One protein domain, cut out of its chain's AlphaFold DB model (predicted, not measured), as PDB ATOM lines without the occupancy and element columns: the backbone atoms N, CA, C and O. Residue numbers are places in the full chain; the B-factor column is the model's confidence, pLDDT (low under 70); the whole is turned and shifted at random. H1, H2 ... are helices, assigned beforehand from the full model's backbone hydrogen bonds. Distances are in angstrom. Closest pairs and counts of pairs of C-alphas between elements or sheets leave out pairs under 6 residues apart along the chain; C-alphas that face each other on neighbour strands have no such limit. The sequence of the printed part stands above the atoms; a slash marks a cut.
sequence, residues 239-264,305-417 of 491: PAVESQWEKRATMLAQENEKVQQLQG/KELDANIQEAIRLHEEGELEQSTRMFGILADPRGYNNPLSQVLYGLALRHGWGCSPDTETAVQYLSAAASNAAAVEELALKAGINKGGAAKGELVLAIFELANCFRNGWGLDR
ATOM      1  N   PRO A 239      88.958 107.724  92.045       74.25
ATOM      2  CA  PRO A 239      87.718 106.963  91.856       74.25
ATOM      3  C   PRO A 239      86.510 107.619  92.541       74.25
ATOM      4  O   PRO A 239      85.365 107.447  92.116       74.25
ATOM      5  N   ALA A 240      86.743 108.423  93.586       79.91
ATOM      6  CA  ALA A 240      85.696 109.211  94.225       79.91
ATOM      7  C   ALA A 240      85.177 110.345  93.323       79.91
ATOM      8  O   ALA A 240      83.978 110.613  93.313       79.91
ATOM      9  N   VAL A 241      86.063 110.997  92.562       83.97
ATOM     10  CA  VAL A 241      85.711 112.067  91.613       83.97
ATOM     11  C   VAL A 241      84.982 111.474  90.414       83.97
ATOM     12  O   VAL A 241      83.929 111.973  90.030       83.97
ATOM     13  N   GLU A 242      85.489 110.369  89.877       83.35
ATOM     14  CA  GLU A 242      84.837 109.623  88.798       83.35
ATOM     15  C   GLU A 242      83.411 109.204  89.182       83.35
ATOM     16  O   GLU A 242      82.469 109.484  88.445       83.35
ATOM     17  N   SER A 243      83.213 108.682  90.400       84.14
ATOM     18  CA  SER A 243      81.877 108.323  90.891       84.14
ATOM     19  C   SER A 243      80.906 109.502  90.972       84.14
ATOM     20  O   SER A 243      79.695 109.314  90.850       84.14
ATOM     21  N   GLN A 244      81.400 110.717  91.217       89.60
ATOM     22  CA  GLN A 244      80.554 111.907  91.203       89.60
ATOM     23  C   GLN A 244      80.133 112.263  89.774       89.60
ATOM     24  O   GLN A 244      78.978 112.634  89.563       89.60
ATOM     25  N   TRP A 245      81.030 112.111  88.796       90.55
ATOM     26  CA  TRP A 245      80.719 112.318  87.380       90.55
ATOM     27  C   TRP A 245      79.770 111.253  86.825       90.55
ATOM     28  O   TRP A 245      78.881 111.599  86.050       90.55
ATOM     29  N   GLU A 246      79.879 110.001  87.274       88.20
ATOM     30  CA  GLU A 246      78.929 108.926  86.943       88.20
ATOM     31  C   GLU A 246      77.524 109.286  87.437       88.20
ATOM     32  O   GLU A 246      76.590 109.385  86.644       88.20
ATOM     33  N   LYS A 247      77.385 109.639  88.725       89.70
ATOM     34  CA  LYS A 247      76.105 110.105  89.297       89.70
ATOM     35  C   LYS A 247      75.533 111.293  88.534       89.70
ATOM     36  O   LYS A 247      74.324 111.399  88.334       89.70
ATOM     37  N   ARG A 248      76.405 112.213  88.128       93.43
ATOM     38  CA  ARG A 248      76.029 113.385  87.347       93.43
ATOM     39  C   ARG A 248      75.494 112.998  85.967       93.43
ATOM     40  O   ARG A 248      74.469 113.544  85.570       93.43
ATOM     41  N   ALA A 249      76.127 112.051  85.277       93.03
ATOM     42  CA  ALA A 249      75.631 111.515  84.011       93.03
ATOM     43  C   ALA A 249      74.265 110.840  84.174       93.03
ATOM     44  O   ALA A 249      73.362 111.129  83.392       93.03
ATOM     45  N   THR A 250      74.074 110.042  85.228       91.89
ATOM     46  CA  THR A 250      72.782 109.412  85.537       91.89
ATOM     47  C   THR A 250      71.673 110.446  85.733       91.89
ATOM     48  O   THR A 250      70.600 110.316  85.149       91.89
ATOM     49  N   MET A 251      71.930 111.524  86.484       92.98
ATOM     50  CA  MET A 251      70.947 112.601  86.670       92.98
ATOM     51  C   MET A 251      70.587 113.314  85.358       92.98
ATOM     52  O   MET A 251      69.421 113.641  85.141       92.98
ATOM     53  N   LEU A 252      71.567 113.553  84.480       94.58
ATOM     54  CA  LEU A 252      71.326 114.149  83.162       94.58
ATOM     55  C   LEU A 252      70.519 113.216  82.247       94.58
ATOM     56  O   LEU A 252      69.629 113.675  81.533       94.58
ATOM     57  N   ALA A 253      70.812 111.916  82.274       93.49
ATOM     58  CA  ALA A 253      70.082 110.916  81.505       93.49
ATOM     59  C   ALA A 253      68.608 110.836  81.938       93.49
ATOM     60  O   ALA A 253      67.715 110.941  81.097       93.49
ATOM     61  N   GLN A 254      68.359 110.749  83.250       91.99
ATOM     62  CA  GLN A 254      67.014 110.667  83.828       91.99
ATOM     63  C   GLN A 254      66.180 111.930  83.580       91.99
ATOM     64  O   GLN A 254      65.006 111.832  83.217       91.99
ATOM     65  N   GLU A 255      66.759 113.125  83.757       92.25
ATOM     66  CA  GLU A 255      66.010 114.366  83.522       92.25
ATOM     67  C   GLU A 255      65.652 114.517  82.041       92.25
ATOM     68  O   GLU A 255      64.525 114.883  81.716       92.25
ATOM     69  N   ASN A 256      66.568 114.173  81.134       90.92
ATOM     70  CA  ASN A 256      66.284 114.224  79.706       90.92
ATOM     71  C   ASN A 256      65.193 113.223  79.301       90.92
ATOM     72  O   ASN A 256      64.263 113.606  78.599       90.92
ATOM     73  N   GLU A 257      65.236 111.980  79.790       88.45
ATOM     74  CA  GLU A 257      64.173 111.001  79.532       88.45
ATOM     75  C   GLU A 257      62.801 111.514  79.998       88.45
ATOM     76  O   GLU A 257      61.821 111.477  79.251       88.45
ATOM     77  N   LYS A 258      62.738 112.076  81.206       89.48
ATOM     78  CA  LYS A 258      61.520 112.683  81.746       89.48
ATOM     79  C   LYS A 258      61.013 113.829  80.869       89.48
ATOM     80  O   LYS A 258      59.812 113.915  80.615       89.48
ATOM     81  N   VAL A 259      61.898 114.702  80.386       88.68
ATOM     82  CA  VAL A 259      61.517 115.782  79.463       88.68
ATOM     83  C   VAL A 259      60.957 115.212  78.155       88.68
ATOM     84  O   VAL A 259      59.918 115.688  77.698       88.68
ATOM     85  N   GLN A 260      61.561 114.158  77.598       83.98
ATOM     86  CA  GLN A 260      61.067 113.500  76.381       83.98
ATOM     87  C   GLN A 260      59.684 112.864  76.572       83.98
ATOM     88  O   GLN A 260      58.794 113.049  75.743       83.98
ATOM     89  N   GLN A 261      59.456 112.181  77.697       82.78
ATOM     90  CA  GLN A 261      58.151 111.592  78.025       82.78
ATOM     91  C   GLN A 261      57.048 112.661  78.148       82.78
ATOM     92  O   GLN A 261      55.910 112.456  77.710       82.78
ATOM     93  N   LEU A 262      57.383 113.827  78.713       80.71
ATOM     94  CA  LEU A 262      56.458 114.958  78.828       80.71
ATOM     95  C   LEU A 262      56.140 115.593  77.466       80.71
ATOM     96  O   LEU A 262      54.997 115.996  77.239       80.71
ATOM     97  N   GLN A 263      57.117 115.672  76.559       71.63
ATOM     98  CA  GLN A 263      56.914 116.218  75.215       71.63
ATOM     99  C   GLN A 263      56.099 115.266  74.326       71.63
ATOM    100  O   GLN A 263      55.138 115.713  73.697       71.63
ATOM    101  N   GLY A 264      56.385 113.960  74.367       61.17
ATOM    102  CA  GLY A 264      55.652 112.934  73.610       61.17
ATOM    103  C   GLY A 264      54.190 112.737  74.039       61.17
ATOM    104  O   GLY A 264      53.404 112.144  73.307       61.17
ATOM    105  N   LYS A 305      75.324  85.980  74.029       84.15
ATOM    106  CA  LYS A 305      76.126  85.630  72.852       84.15
ATOM    107  C   LYS A 305      75.438  85.864  71.498       84.15
ATOM    108  O   LYS A 305      76.108  86.213  70.531       84.15
ATOM    109  N   GLU A 306      74.135  85.616  71.390       89.10
ATOM    110  CA  GLU A 306      73.367  85.892  70.167       89.10
ATOM    111  C   GLU A 306      73.179  87.398  69.976       89.10
ATOM    112  O   GLU A 306      73.324  87.896  68.860       89.10
ATOM    113  N   LEU A 307      72.920  88.132  71.063       89.17
ATOM    114  CA  LEU A 307      72.878  89.594  71.046       89.17
ATOM    115  C   LEU A 307      74.218  90.171  70.564       89.17
ATOM    116  O   LEU A 307      74.234  90.950  69.612       89.17
ATOM    117  N   ASP A 308      75.331  89.733  71.149       89.02
ATOM    118  CA  ASP A 308      76.672  90.175  70.764       89.02
ATOM    119  C   ASP A 308      77.003  89.831  69.308       89.02
ATOM    120  O   ASP A 308      77.524  90.675  68.577       89.02
ATOM    121  N   ALA A 309      76.651  88.625  68.850       94.02
ATOM    122  CA  ALA A 309      76.835  88.223  67.457       94.02
ATOM    123  C   ALA A 309      76.021  89.104  66.495       94.02
ATOM    124  O   ALA A 309      76.538  89.528  65.462       94.02
ATOM    125  N   ASN A 310      74.775  89.432  66.844       94.50
ATOM    126  CA  ASN A 310      73.930  90.315  66.042       94.50
ATOM    127  C   ASN A 310      74.469  91.753  66.009       94.50
ATOM    128  O   ASN A 310      74.424  92.399  64.961       94.50
ATOM    129  N   ILE A 311      75.002  92.256  67.128       92.84
ATOM    130  CA  ILE A 311      75.651  93.574  67.193       92.84
ATOM    131  C   ILE A 311      76.896  93.593  66.298       92.84
ATOM    132  O   ILE A 311      77.053  94.507  65.486       92.84
ATOM    133  N   GLN A 312      77.766  92.584  66.408       94.30
ATOM    134  CA  GLN A 312      78.974  92.463  65.587       94.30
ATOM    135  C   GLN A 312      78.645  92.355  64.096       94.30
ATOM    136  O   GLN A 312      79.294  93.007  63.282       94.30
ATOM    137  N   GLU A 313      77.606  91.603  63.736       96.50
ATOM    138  CA  GLU A 313      77.139  91.503  62.354       96.50
ATOM    139  C   GLU A 313      76.618  92.847  61.828       96.50
ATOM    140  O   GLU A 313      76.978  93.266  60.727       96.50
ATOM    141  N   ALA A 314      75.838  93.581  62.627       95.34
ATOM    142  CA  ALA A 314      75.355  94.908  62.249       95.34
ATOM    143  C   ALA A 314      76.506  95.910  62.030       95.34
ATOM    144  O   ALA A 314      76.445  96.731  61.109       95.34
ATOM    145  N   ILE A 315      77.564  95.828  62.845       93.87
ATOM    146  CA  ILE A 315      78.791  96.622  62.684       93.87
ATOM    147  C   ILE A 315      79.542  96.204  61.417       93.87
ATOM    148  O   ILE A 315      79.894  97.071  60.621       93.87
ATOM    149  N   ARG A 316      79.740  94.899  61.188       96.16
ATOM    150  CA  ARG A 316      80.408  94.369  59.988       96.16
ATOM    151  C   ARG A 316      79.724  94.867  58.714       96.16
ATOM    152  O   ARG A 316      80.386  95.430  57.844       96.16
ATOM    153  N   LEU A 317      78.395  94.749  58.643       96.08
ATOM    154  CA  LEU A 317      77.592  95.260  57.527       96.08
ATOM    155  C   LEU A 317      77.774  96.772  57.332       96.08
ATOM    156  O   LEU A 317      77.885  97.244  56.202       96.08
ATOM    157  N   HIS A 318      77.851  97.542  58.421       94.17
ATOM    158  CA  HIS A 318      78.109  98.978  58.332       94.17
ATOM    159  C   HIS A 318      79.483  99.277  57.725       94.17
ATOM    160  O   HIS A 318      79.618 100.167  56.885       94.17
ATOM    161  N   GLU A 319      80.514  98.556  58.165       93.10
ATOM    162  CA  GLU A 319      81.891  98.752  57.716       93.10
ATOM    163  C   GLU A 319      82.117  98.334  56.262       93.10
ATOM    164  O   GLU A 319      83.008  98.888  55.613       93.10
ATOM    165  N   GLU A 320      81.308  97.402  55.759       94.41
ATOM    166  CA  GLU A 320      81.260  96.975  54.356       94.41
ATOM    167  C   GLU A 320      80.447  97.923  53.462       94.41
ATOM    168  O   GLU A 320      80.550  97.857  52.239       94.41
ATOM    169  N   GLY A 321      79.686  98.849  54.054       93.42
ATOM    170  CA  GLY A 321      78.856  99.816  53.333       93.42
ATOM    171  C   GLY A 321      77.418  99.355  53.075       93.42
ATOM    172  O   GLY A 321      76.657 100.094  52.453       93.42
ATOM    173  N   GLU A 322      77.010  98.198  53.602       95.93
ATOM    174  CA  GLU A 322      75.632  97.684  53.571       95.93
ATOM    175  C   GLU A 322      74.756  98.410  54.613       95.93
ATOM    176  O   GLU A 322      74.209  97.831  55.559       95.93
ATOM    177  N   LEU A 323      74.651  99.736  54.459       95.40
ATOM    178  CA  LEU A 323      74.093 100.639  55.470       95.40
ATOM    179  C   LEU A 323      72.613 100.372  55.766       95.40
ATOM    180  O   LEU A 323      72.191 100.532  56.910       95.40
ATOM    181  N   GLU A 324      71.819  99.975  54.767       96.86
ATOM    182  CA  GLU A 324      70.388  99.690  54.951       96.86
ATOM    183  C   GLU A 324      70.165  98.469  55.852       96.86
ATOM    184  O   GLU A 324      69.333  98.507  56.762       96.86
ATOM    185  N   GLN A 325      70.927  97.392  55.631       96.62
ATOM    186  CA  GLN A 325      70.826  96.177  56.442       96.62
ATOM    187  C   GLN A 325      71.378  96.404  57.843       96.62
ATOM    188  O   GLN A 325      70.712  96.073  58.823       96.62
ATOM    189  N   SER A 326      72.538  97.056  57.939       97.09
ATOM    190  CA  SER A 326      73.129  97.456  59.214       97.09
ATOM    191  C   SER A 326      72.151  98.277  60.063       97.09
ATOM    192  O   SER A 326      71.870  97.937  61.212       97.09
ATOM    193  N   THR A 327      71.543  99.310  59.477       97.01
ATOM    194  CA  THR A 327      70.616 100.202  60.190       97.01
ATOM    195  C   THR A 327      69.331  99.494  60.595       97.01
ATOM    196  O   THR A 327      68.818  99.724  61.690       97.01
ATOM    197  N   ARG A 328      68.825  98.583  59.756       97.36
ATOM    198  CA  ARG A 328      67.690  97.721  60.110       97.36
ATOM    199  C   ARG A 328      68.014  96.841  61.315       97.36
ATOM    200  O   ARG A 328      67.187  96.742  62.219       97.36
ATOM    201  N   MET A 329      69.195  96.223  61.338       96.79
ATOM    202  CA  MET A 329      69.633  95.406  62.471       96.79
ATOM    203  C   MET A 329      69.779  96.246  63.739       96.79
ATOM    204  O   MET A 329      69.220  95.868  64.767       96.79
ATOM    205  N   PHE A 330      70.421  97.417  63.666       96.60
ATOM    206  CA  PHE A 330      70.492  98.329  64.809       96.60
ATOM    207  C   PHE A 330      69.104  98.718  65.321       96.60
ATOM    208  O   PHE A 330      68.893  98.684  66.526       96.60
ATOM    209  N   GLY A 331      68.137  98.996  64.441       96.48
ATOM    210  CA  GLY A 331      66.762  99.306  64.846       96.48
ATOM    211  C   GLY A 331      66.071  98.168  65.607       96.48
ATOM    212  O   GLY A 331      65.389  98.419  66.599       96.48
ATOM    213  N   ILE A 332      66.286  96.912  65.196       95.86
ATOM    214  CA  ILE A 332      65.751  95.728  65.894       95.86
ATOM    215  C   ILE A 332      66.396  95.572  67.277       95.86
ATOM    216  O   ILE A 332      65.705  95.314  68.261       95.86
ATOM    217  N   LEU A 333      67.716  95.743  67.358       95.36
ATOM    218  CA  LEU A 333      68.481  95.615  68.603       95.36
ATOM    219  C   LEU A 333      68.250  96.800  69.563       95.36
ATOM    220  O   LEU A 333      68.383  96.663  70.780       95.36
ATOM    221  N   ALA A 334      67.876  97.959  69.023       95.61
ATOM    222  CA  ALA A 334      67.585  99.174  69.771       95.61
ATOM    223  C   ALA A 334      66.155  99.231  70.331       95.61
ATOM    224  O   ALA A 334      65.907 100.047  71.221       95.61
ATOM    225  N   ASP A 335      65.216  98.422  69.814       93.20
ATOM    226  CA  ASP A 335      63.795  98.486  70.184       93.20
ATOM    227  C   ASP A 335      63.623  98.400  71.715       93.20
ATOM    228  O   ASP A 335      63.966  97.367  72.304       93.20
ATOM    229  N   PRO A 336      63.061  99.440  72.370       89.65
ATOM    230  CA  PRO A 336      62.823  99.444  73.815       89.65
ATOM    231  C   PRO A 336      61.885  98.335  74.313       89.65
ATOM    232  O   PRO A 336      61.829  98.053  75.511       89.65
ATOM    233  N   ARG A 337      61.112  97.717  73.409       88.28
ATOM    234  CA  ARG A 337      60.232  96.571  73.705       88.28
ATOM    235  C   ARG A 337      60.874  95.219  73.392       88.28
ATOM    236  O   ARG A 337      60.261  94.186  73.659       88.28
ATOM    237  N   GLY A 338      62.050  95.227  72.774       89.19
ATOM    238  CA  GLY A 338      62.797  94.045  72.370       89.19
ATOM    239  C   GLY A 338      64.089  93.919  73.167       89.19
ATOM    240  O   GLY A 338      64.072  93.874  74.396       89.19
ATOM    241  N   TYR A 339      65.207  93.864  72.445       89.11
ATOM    242  CA  TYR A 339      66.541  93.733  73.027       89.11
ATOM    243  C   TYR A 339      66.929  94.912  73.928       89.11
ATOM    244  O   TYR A 339      67.640  94.698  74.903       89.11
ATOM    245  N   ASN A 340      66.452  96.131  73.629       91.56
ATOM    246  CA  ASN A 340      66.704  97.348  74.413       91.56
ATOM    247  C   ASN A 340      68.201  97.581  74.727       91.56
ATOM    248  O   ASN A 340      68.562  97.991  75.830       91.56
ATOM    249  N   ASN A 341      69.090  97.286  73.774       92.14
ATOM    250  CA  ASN A 341      70.533  97.356  73.995       92.14
ATOM    251  C   ASN A 341      71.046  98.812  73.881       92.14
ATOM    252  O   ASN A 341      70.873  99.416  72.816       92.14
ATOM    253  N   PRO A 342      71.716  99.380  74.908       93.19
ATOM    254  CA  PRO A 342      72.107 100.791  74.899       93.19
ATOM    255  C   PRO A 342      73.063 101.155  73.759       93.19
ATOM    256  O   PRO A 342      72.861 102.173  73.097       93.19
ATOM    257  N   LEU A 343      74.059 100.312  73.457       93.20
ATOM    258  CA  LEU A 343      74.940 100.532  72.305       93.20
ATOM    259  C   LEU A 343      74.147 100.616  70.999       93.20
ATOM    260  O   LEU A 343      74.322 101.556  70.228       93.20
ATOM    261  N   SER A 344      73.254  99.659  70.761       95.43
ATOM    262  CA  SER A 344      72.424  99.618  69.555       95.43
ATOM    263  C   SER A 344      71.509 100.835  69.458       95.43
ATOM    264  O   SER A 344      71.328 101.364  68.367       95.43
ATOM    265  N   GLN A 345      70.995 101.340  70.584       96.25
ATOM    266  CA  GLN A 345      70.237 102.592  70.631       96.25
ATOM    267  C   GLN A 345      71.090 103.798  70.232       96.25
ATOM    268  O   GLN A 345      70.629 104.617  69.435       96.25
ATOM    269  N   VAL A 346      72.344 103.885  70.696       95.98
ATOM    270  CA  VAL A 346      73.270 104.933  70.231       95.98
ATOM    271  C   VAL A 346      73.496 104.822  68.727       95.98
ATOM    272  O   VAL A 346      73.333 105.803  68.005       95.98
ATOM    273  N   LEU A 347      73.843 103.629  68.238       95.95
ATOM    274  CA  LEU A 347      74.175 103.413  66.829       95.95
ATOM    275  C   LEU A 347      72.977 103.655  65.906       95.95
ATOM    276  O   LEU A 347      73.128 104.275  64.852       95.95
ATOM    277  N   TYR A 348      71.781 103.244  66.323       97.23
ATOM    278  CA  TYR A 348      70.552 103.511  65.592       97.23
ATOM    279  C   TYR A 348      70.196 105.001  65.599       97.23
ATOM    280  O   TYR A 348      69.905 105.566  64.545       97.23
ATOM    281  N   GLY A 349      70.306 105.675  66.750       96.65
ATOM    282  CA  GLY A 349      70.108 107.122  66.843       96.65
ATOM    283  C   GLY A 349      71.068 107.896  65.934       96.65
ATOM    284  O   GLY A 349      70.665 108.826  65.239       96.65
ATOM    285  N   LEU A 350      72.329 107.473  65.852       95.66
ATOM    286  CA  LEU A 350      73.311 108.045  64.929       95.66
ATOM    287  C   LEU A 350      72.969 107.797  63.459       95.66
ATOM    288  O   LEU A 350      73.088 108.720  62.650       95.66
ATOM    289  N   ALA A 351      72.516 106.587  63.122       96.45
ATOM    290  CA  ALA A 351      72.070 106.251  61.775       96.45
ATOM    291  C   ALA A 351      70.885 107.123  61.344       96.45
ATOM    292  O   ALA A 351      70.940 107.721  60.270       96.45
ATOM    293  N   LEU A 352      69.881 107.290  62.209       96.84
ATOM    294  CA  LEU A 352      68.738 108.177  61.979       96.84
ATOM    295  C   LEU A 352      69.169 109.642  61.850       96.84
ATOM    296  O   LEU A 352      68.718 110.348  60.954       96.84
ATOM    297  N   ARG A 353      70.089 110.110  62.699       95.64
ATOM    298  CA  ARG A 353      70.570 111.498  62.663       95.64
ATOM    299  C   ARG A 353      71.318 111.824  61.369       95.64
ATOM    300  O   ARG A 353      71.209 112.938  60.861       95.64
ATOM    301  N   HIS A 354      72.117 110.883  60.870       93.87
ATOM    302  CA  HIS A 354      72.958 111.068  59.687       93.87
ATOM    303  C   HIS A 354      72.332 110.564  58.378       93.87
ATOM    304  O   HIS A 354      72.853 110.895  57.313       93.87
ATOM    305  N   GLY A 355      71.243 109.795  58.436       95.25
ATOM    306  CA  GLY A 355      70.634 109.145  57.274       95.25
ATOM    307  C   GLY A 355      71.437 107.956  56.745       95.25
ATOM    308  O   GLY A 355      71.527 107.760  55.533       95.25
ATOM    309  N   TRP A 356      72.083 107.178  57.618       94.11
ATOM    310  CA  TRP A 356      72.770 105.956  57.191       94.11
ATOM    311  C   TRP A 356      71.724 104.898  56.841       94.11
ATOM    312  O   TRP A 356      70.977 104.470  57.710       94.11
ATOM    313  N   GLY A 357      71.618 104.519  55.564       93.37
ATOM    314  CA  GLY A 357      70.692 103.470  55.111       93.37
ATOM    315  C   GLY A 357      69.199 103.736  55.369       93.37
ATOM    316  O   GLY A 357      68.393 102.813  55.280       93.37
ATOM    317  N   CYS A 358      68.819 104.964  55.729       94.97
ATOM    318  CA  CYS A 358      67.449 105.370  56.034       94.97
ATOM    319  C   CYS A 358      67.257 106.876  55.791       94.97
ATOM    320  O   CYS A 358      68.222 107.623  55.620       94.97
ATOM    321  N   SER A 359      66.003 107.335  55.762       96.20
ATOM    322  CA  SER A 359      65.698 108.768  55.734       96.20
ATOM    323  C   SER A 359      66.104 109.419  57.062       96.20
ATOM    324  O   SER A 359      65.723 108.885  58.106       96.20
ATOM    325  N   PRO A 360      66.819 110.562  57.052       96.25
ATOM    326  CA  PRO A 360      67.197 111.241  58.282       96.25
ATOM    327  C   PRO A 360      65.983 111.610  59.139       96.25
ATOM    328  O   PRO A 360      65.053 112.250  58.651       96.25
ATOM    329  N   ASP A 361      66.034 111.259  60.418       96.68
ATOM    330  CA  ASP A 361      65.037 111.618  61.423       96.68
ATOM    331  C   ASP A 361      65.754 112.005  62.715       96.68
ATOM    332  O   ASP A 361      66.173 111.172  63.523       96.68
ATOM    333  N   THR A 362      65.945 113.310  62.893       95.64
ATOM    334  CA  THR A 362      66.674 113.827  64.049       95.64
ATOM    335  C   THR A 362      65.867 113.761  65.341       95.64
ATOM    336  O   THR A 362      66.469 113.701  66.408       95.64
ATOM    337  N   GLU A 363      64.534 113.791  65.268       94.90
ATOM    338  CA  GLU A 363      63.671 113.761  66.455       94.90
ATOM    339  C   GLU A 363      63.687 112.362  67.073       94.90
ATOM    340  O   GLU A 363      64.033 112.196  68.244       94.90
ATOM    341  N   THR A 364      63.453 111.337  66.252       95.06
ATOM    342  CA  THR A 364      63.554 109.942  66.693       95.06
ATOM    343  C   THR A 364      64.988 109.596  67.104       95.06
ATOM    344  O   THR A 364      65.194 108.893  68.094       95.06
ATOM    345  N   ALA A 365      66.005 110.151  66.430       96.43
ATOM    346  CA  ALA A 365      67.398 109.981  66.845       96.43
ATOM    347  C   ALA A 365      67.640 110.415  68.298       96.43
ATOM    348  O   ALA A 365      68.280 109.693  69.062       96.43
ATOM    349  N   VAL A 366      67.112 111.576  68.698       95.84
ATOM    350  CA  VAL A 366      67.230 112.067  70.076       95.84
ATOM    351  C   VAL A 366      66.515 111.149  71.058       95.84
ATOM    352  O   VAL A 366      67.049 110.909  72.142       95.84
ATOM    353  N   GLN A 367      65.345 110.613  70.706       95.30
ATOM    354  CA  GLN A 367      64.621 109.676  71.570       95.30
ATOM    355  C   GLN A 367      65.470 108.432  71.865       95.30
ATOM    356  O   GLN A 367      65.640 108.071  73.029       95.30
ATOM    357  N   TYR A 368      66.092 107.841  70.840       96.52
ATOM    358  CA  TYR A 368      66.987 106.692  71.013       96.52
ATOM    359  C   TYR A 368      68.271 107.036  71.774       96.52
ATOM    360  O   TYR A 368      68.677 106.261  72.632       96.52
ATOM    361  N   LEU A 369      68.887 108.199  71.538       96.82
ATOM    362  CA  LEU A 369      70.057 108.642  72.313       96.82
ATOM    363  C   LEU A 369      69.716 108.890  73.792       96.82
ATOM    364  O   LEU A 369      70.516 108.590  74.678       96.82
ATOM    365  N   SER A 370      68.516 109.406  74.067       95.98
ATOM    366  CA  SER A 370      68.006 109.623  75.427       95.98
ATOM    367  C   SER A 370      67.750 108.293  76.138       95.98
ATOM    368  O   SER A 370      68.188 108.114  77.273       95.98
ATOM    369  N   ALA A 371      67.105 107.346  75.447       94.75
ATOM    370  CA  ALA A 371      66.903 105.987  75.939       94.75
ATOM    371  C   ALA A 371      68.240 105.274  76.183       94.75
ATOM    372  O   ALA A 371      68.421 104.681  77.240       94.75
ATOM    373  N   ALA A 372      69.207 105.415  75.270       95.68
ATOM    374  CA  ALA A 372      70.541 104.844  75.419       95.68
ATOM    375  C   ALA A 372      71.238 105.346  76.685       95.68
ATOM    376  O   ALA A 372      71.764 104.545  77.452       95.68
ATOM    377  N   ALA A 373      71.214 106.661  76.933       95.81
ATOM    378  CA  ALA A 373      71.805 107.242  78.134       95.81
ATOM    379  C   ALA A 373      71.121 106.723  79.410       95.81
ATOM    380  O   ALA A 373      71.808 106.362  80.363       95.81
ATOM    381  N   SER A 374      69.784 106.655  79.430       93.85
ATOM    382  CA  SER A 374      69.035 106.167  80.596       93.85
ATOM    383  C   SER A 374      69.287 104.680  80.860       93.85
ATOM    384  O   SER A 374      69.668 104.300  81.967       93.85
ATOM    385  N   ASN A 375      69.189 103.843  79.824       92.47
ATOM    386  CA  ASN A 375      69.431 102.408  79.926       92.47
ATOM    387  C   ASN A 375      70.886 102.102  80.316       92.47
ATOM    388  O   ASN A 375      71.115 101.270  81.190       92.47
ATOM    389  N   ALA A 376      71.871 102.791  79.729       92.31
ATOM    390  CA  ALA A 376      73.278 102.606  80.085       92.31
ATOM    391  C   ALA A 376      73.569 103.027  81.534       92.31
ATOM    392  O   ALA A 376      74.291 102.324  82.242       92.31
ATOM    393  N   ALA A 377      72.977 104.134  82.003       91.07
ATOM    394  CA  ALA A 377      73.091 104.564  83.395       91.07
ATOM    395  C   ALA A 377      72.441 103.566  84.363       91.07
ATOM    396  O   ALA A 377      73.008 103.276  85.415       91.07
ATOM    397  N   ALA A 378      71.280 103.014  84.001       90.30
ATOM    398  CA  ALA A 378      70.615 101.998  84.802       90.30
ATOM    399  C   ALA A 378      71.458 100.721  84.896       90.30
ATOM    400  O   ALA A 378      71.655 100.219  85.999       90.30
ATOM    401  N   VAL A 379      72.013 100.238  83.776       87.37
ATOM    402  CA  VAL A 379      72.911  99.072  83.753       87.37
ATOM    403  C   VAL A 379      74.162  99.307  84.603       87.37
ATOM    404  O   VAL A 379      74.582  98.400  85.318       87.37
ATOM    405  N   GLU A 380      74.752 100.503  84.555       83.64
ATOM    406  CA  GLU A 380      75.911 100.857  85.382       83.64
ATOM    407  C   GLU A 380      75.566 100.827  86.876       83.64
ATOM    408  O   GLU A 380      76.225 100.118  87.636       83.64
ATOM    409  N   GLU A 381      74.481 101.492  87.286       84.01
ATOM    410  CA  GLU A 381      74.052 101.540  88.690       84.01
ATOM    411  C   GLU A 381      73.800 100.133  89.243       84.01
ATOM    412  O   GLU A 381      74.082  99.804  90.398       84.01
ATOM    413  N   LEU A 382      73.244  99.292  88.389       84.96
ATOM    414  CA  LEU A 382      72.937  97.914  88.669       84.96
ATOM    415  C   LEU A 382      74.220  97.075  88.790       84.96
ATOM    416  O   LEU A 382      74.377  96.370  89.790       84.96
ATOM    417  N   ALA A 383      75.182  97.221  87.878       81.18
ATOM    418  CA  ALA A 383      76.484  96.565  87.990       81.18
ATOM    419  C   ALA A 383      77.206  96.951  89.297       81.18
ATOM    420  O   ALA A 383      77.755  96.083  89.979       81.18
ATOM    421  N   LEU A 384      77.120  98.223  89.713       80.01
ATOM    422  CA  LEU A 384      77.649  98.677  91.004       80.01
ATOM    423  C   LEU A 384      76.968  97.989  92.194       80.01
ATOM    424  O   LEU A 384      77.645  97.603  93.148       80.01
ATOM    425  N   LYS A 385      75.638  97.829  92.158       84.13
ATOM    426  CA  LYS A 385      74.877  97.125  93.210       84.13
ATOM    427  C   LYS A 385      75.229  95.640  93.283       84.13
ATOM    428  O   LYS A 385      75.218  95.082  94.376       84.13
ATOM    429  N   ALA A 386      75.567  95.027  92.149       83.45
ATOM    430  CA  ALA A 386      76.035  93.647  92.067       83.45
ATOM    431  C   ALA A 386      77.496  93.465  92.529       83.45
ATOM    432  O   ALA A 386      77.967  92.337  92.627       83.45
ATOM    433  N   GLY A 387      78.222  94.547  92.838       78.97
ATOM    434  CA  GLY A 387      79.632  94.484  93.236       78.97
ATOM    435  C   GLY A 387      80.599  94.278  92.067       78.97
ATOM    436  O   GLY A 387      81.779  94.008  92.296       78.97
ATOM    437  N   ILE A 388      80.127  94.428  90.826       76.11
ATOM    438  CA  ILE A 388      80.969  94.379  89.632       76.11
ATOM    439  C   ILE A 388      81.805  95.663  89.591       76.11
ATOM    440  O   ILE A 388      81.301  96.766  89.820       76.11
ATOM    441  N   ASN A 389      83.106  95.521  89.327       64.78
ATOM    442  CA  ASN A 389      84.028  96.653  89.272       64.78
ATOM    443  C   ASN A 389      83.552  97.718  88.265       64.78
ATOM    444  O   ASN A 389      83.097  97.402  87.165       64.78
ATOM    445  N   LYS A 390      83.700  98.992  88.651       65.76
ATOM    446  CA  LYS A 390      83.394 100.177  87.832       65.76
ATOM    447  C   LYS A 390      84.041 100.091  86.447       65.76
ATOM    448  O   LYS A 390      85.208  99.720  86.338       65.76
ATOM    449  N   GLY A 391      83.317 100.529  85.412       61.42
ATOM    450  CA  GLY A 391      83.903 100.814  84.095       61.42
ATOM    451  C   GLY A 391      83.711  99.776  82.983       61.42
ATOM    452  O   GLY A 391      84.468  99.803  82.019       61.42
ATOM    453  N   GLY A 392      82.708  98.897  83.072       74.51
ATOM    454  CA  GLY A 392      82.353  97.976  81.979       74.51
ATOM    455  C   GLY A 392      81.780  98.663  80.724       74.51
ATOM    456  O   GLY A 392      81.691  99.891  80.638       74.51
ATOM    457  N   ALA A 393      81.326  97.859  79.753       81.60
ATOM    458  CA  ALA A 393      80.774  98.326  78.472       81.60
ATOM    459  C   ALA A 393      79.680  99.406  78.621       81.60
ATOM    460  O   ALA A 393      79.666 100.375  77.857       81.60
ATOM    461  N   ALA A 394      78.842  99.293  79.659       85.47
ATOM    462  CA  ALA A 394      77.779 100.246  79.976       85.47
ATOM    463  C   ALA A 394      78.293 101.669  80.242       85.47
ATOM    464  O   ALA A 394      77.670 102.637  79.812       85.47
ATOM    465  N   LYS A 395      79.465 101.823  80.880       88.22
ATOM    466  CA  LYS A 395      80.068 103.146  81.088       88.22
ATOM    467  C   LYS A 395      80.436 103.784  79.749       88.22
ATOM    468  O   LYS A 395      80.128 104.950  79.525       88.22
ATOM    469  N   GLY A 396      81.064 103.026  78.849       89.97
ATOM    470  CA  GLY A 396      81.418 103.518  77.514       89.97
ATOM    471  C   GLY A 396      80.189 103.944  76.707       89.97
ATOM    472  O   GLY A 396      80.199 104.993  76.068       89.97
ATOM    473  N   GLU A 397      79.109 103.170  76.789       92.39
ATOM    474  CA  GLU A 397      77.830 103.461  76.128       92.39
ATOM    475  C   GLU A 397      77.149 104.707  76.702       92.39
ATOM    476  O   GLU A 397      76.704 105.563  75.937       92.39
ATOM    477  N   LEU A 398      77.148 104.861  78.031       92.85
ATOM    478  CA  LEU A 398      76.645 106.056  78.709       92.85
ATOM    479  C   LEU A 398      77.410 107.305  78.265       92.85
ATOM    480  O   LEU A 398      76.803 108.304  77.882       92.85
ATOM    481  N   VAL A 399      78.742 107.250  78.295       94.26
ATOM    482  CA  VAL A 399      79.605 108.371  77.903       94.26
ATOM    483  C   VAL A 399      79.342 108.786  76.457       94.26
ATOM    484  O   VAL A 399      79.182 109.977  76.179       94.26
ATOM    485  N   LEU A 400      79.236 107.809  75.554       94.42
ATOM    486  CA  LEU A 400      78.961 108.045  74.144       94.42
ATOM    487  C   LEU A 400      77.569 108.665  73.934       94.42
ATOM    488  O   LEU A 400      77.441 109.654  73.213       94.42
ATOM    489  N   ALA A 401      76.540 108.150  74.612       96.24
ATOM    490  CA  ALA A 401      75.183 108.689  74.539       96.24
ATOM    491  C   ALA A 401      75.105 110.138  75.062       96.24
ATOM    492  O   ALA A 401      74.506 111.000  74.418       96.24
ATOM    493  N   ILE A 402      75.757 110.436  76.191       96.65
ATOM    494  CA  ILE A 402      75.818 111.791  76.766       96.65
ATOM    495  C   ILE A 402      76.541 112.762  75.822       96.65
ATOM    496  O   ILE A 402      76.073 113.887  75.632       96.65
ATOM    497  N   PHE A 403      77.647 112.341  75.202       97.18
ATOM    498  CA  PHE A 403      78.361 113.152  74.214       97.18
ATOM    499  C   PHE A 403      77.496 113.458  72.982       97.18
ATOM    500  O   PHE A 403      77.433 114.603  72.527       97.18
ATOM    501  N   GLU A 404      76.775 112.468  72.458       97.22
ATOM    502  CA  GLU A 404      75.903 112.667  71.298       97.22
ATOM    503  C   GLU A 404      74.676 113.531  71.620       97.22
ATOM    504  O   GLU A 404      74.308 114.392  70.818       97.22
ATOM    505  N   LEU A 405      74.097 113.413  72.821       97.15
ATOM    506  CA  LEU A 405      73.067 114.346  73.292       97.15
ATOM    507  C   LEU A 405      73.600 115.783  73.386       97.15
ATOM    508  O   LEU A 405      72.913 116.722  72.978       97.15
ATOM    509  N   ALA A 406      74.843 115.974  73.842       97.83
ATOM    510  CA  ALA A 406      75.484 117.290  73.846       97.83
ATOM    511  C   ALA A 406      75.581 117.883  72.429       97.83
ATOM    512  O   ALA A 406      75.285 119.065  72.228       97.83
ATOM    513  N   ASN A 407      75.928 117.056  71.434       97.24
ATOM    514  CA  ASN A 407      75.941 117.460  70.027       97.24
ATOM    515  C   ASN A 407      74.546 117.873  69.530       97.24
ATOM    516  O   ASN A 407      74.434 118.865  68.802       97.24
ATOM    517  N   CYS A 408      73.490 117.165  69.945       96.94
ATOM    518  CA  CYS A 408      72.109 117.532  69.626       96.94
ATOM    519  C   CYS A 408      71.728 118.893  70.226       96.94
ATOM    520  O   CYS A 408      71.266 119.758  69.481       96.94
ATOM    521  N   PHE A 409      72.015 119.145  71.510       97.22
ATOM    522  CA  PHE A 409      71.771 120.449  72.147       97.22
ATOM    523  C   PHE A 409      72.599 121.584  71.535       97.22
ATOM    524  O   PHE A 409      72.128 122.718  71.435       97.22
ATOM    525  N   ARG A 410      73.835 121.305  71.105       97.34
ATOM    526  CA  ARG A 410      74.700 122.307  70.470       97.34
ATOM    527  C   ARG A 410      74.153 122.741  69.111       97.34
ATOM    528  O   ARG A 410      74.099 123.937  68.819       97.34
ATOM    529  N   ASN A 411      73.777 121.773  68.278       96.62
ATOM    530  CA  ASN A 411      73.446 122.015  66.873       96.62
ATOM    531  C   ASN A 411      71.948 122.224  66.621       96.62
ATOM    532  O   ASN A 411      71.591 122.870  65.630       96.62
ATOM    533  N   GLY A 412      71.095 121.769  67.539       95.69
ATOM    534  CA  GLY A 412      69.641 121.781  67.412       95.69
ATOM    535  C   GLY A 412      69.126 120.622  66.558       95.69
ATOM    536  O   GLY A 412      68.328 120.828  65.649       95.69
ATOM    537  N   TRP A 413      69.666 119.417  66.757       94.92
ATOM    538  CA  TRP A 413      69.242 118.218  66.025       94.92
ATOM    539  C   TRP A 413      68.151 117.504  66.811       94.92
ATOM    540  O   TRP A 413      68.445 116.962  67.871       94.92
ATOM    541  N   GLY A 414      66.908 117.539  66.319       91.84
ATOM    542  CA  GLY A 414      65.744 116.942  66.994       91.84
ATOM    543  C   GLY A 414      65.314 117.645  68.284       91.84
ATOM    544  O   GLY A 414      64.363 117.218  68.923       91.84
ATOM    545  N   LEU A 415      66.021 118.707  68.674       92.87
ATOM    546  CA  LEU A 415      65.827 119.488  69.890       92.87
ATOM    547  C   LEU A 415      66.127 120.954  69.609       92.87
ATOM    548  O   LEU A 415      66.911 121.275  68.714       92.87
ATOM    549  N   ASP A 416      65.576 121.841  70.432       93.91
ATOM    550  CA  ASP A 416      65.995 123.237  70.444       93.91
ATOM    551  C   ASP A 416      67.448 123.368  70.910       93.91
ATOM    552  O   ASP A 416      67.942 122.620  71.760       93.91
ATOM    553  N   ARG A 417      68.149 124.363  70.357       96.18
ATOM    554  CA  ARG A 417      69.522 124.656  70.771       96.18
ATOM    555  C   ARG A 417      69.555 125.108  72.222       96.18
ATOM    556  O   ARG A 417      68.967 126.129  72.571       96.18
TER     557      ARG A 417
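This is residues 239 to 264 and 305 to 417 of the 491 residues of an uncharacterized protein of Sporothrix schenckii (strain ATCC 58251 / de Perez 2211183) (UniProt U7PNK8). Helix H5 runs through the middle, with H4 and H6 beside it in an up-and-down bundle of three, and the long helix H1 crosses H5 on another side. The hairpin of H2 and H3 extends the body beyond H4, H3 packing on H4 and H2 lying outermost. The printed part has 139 residues with six named helices, H1 to H6 in order, and no named strand: all helix. It is compact, with a radius of gyration of the C-alphas of 14.9 A and spans of 43 by 39 by 24 A.

H1, residues 239 to 264, touches H5, residues 362 to 385, with residues 249 to 260 alone, at a steep tilt of 41 degrees, opposite ways; the closest C-alphas, of Ala 253 and Ser 374, are 4.9 A apart. H2, residues 305 to 320, and H3, residues 323 to 334, form a hairpin, closest at the C-alphas of Ala 314 and Ser 326, 4.5 A. H3 touches H4, residues 342 to 354, at Ala 334 and Gln 345, their closest C-alphas, 4.4 A. H4 and H5 form a hairpin at a shallow tilt of 17 degrees; their closest C-alphas, of Gly 349 and Ala 365, are 3.9 A apart. H5 touches H6, residues 393 to 411, at Ala 376 and Leu 398, their closest C-alphas, 5.0 A. H2 and H5 are apart. In the six helices every O i to N i+4 pair is within hydrogen-bond range.

H1 begins at C-alpha 239 (87.718, 106.963, 91.856) and measures 37.4 A; H2 measures 22.3 A, H3 15.8 A, H4 18.4 A and H5 34.6 A. H6, 27.4 A, ends at C-alpha 411 (73.446, 122.015, 66.873).

The two farthest C-alphas, of Ala 240 and Glu 322, are 43.4 A apart. Residues 265 to 304 are not printed; C-alphas 264 and 305 stand 34.1 A apart across the cut. No link printed whole is long. The pLDDT is under 70 at residues 264 and 389 to 391.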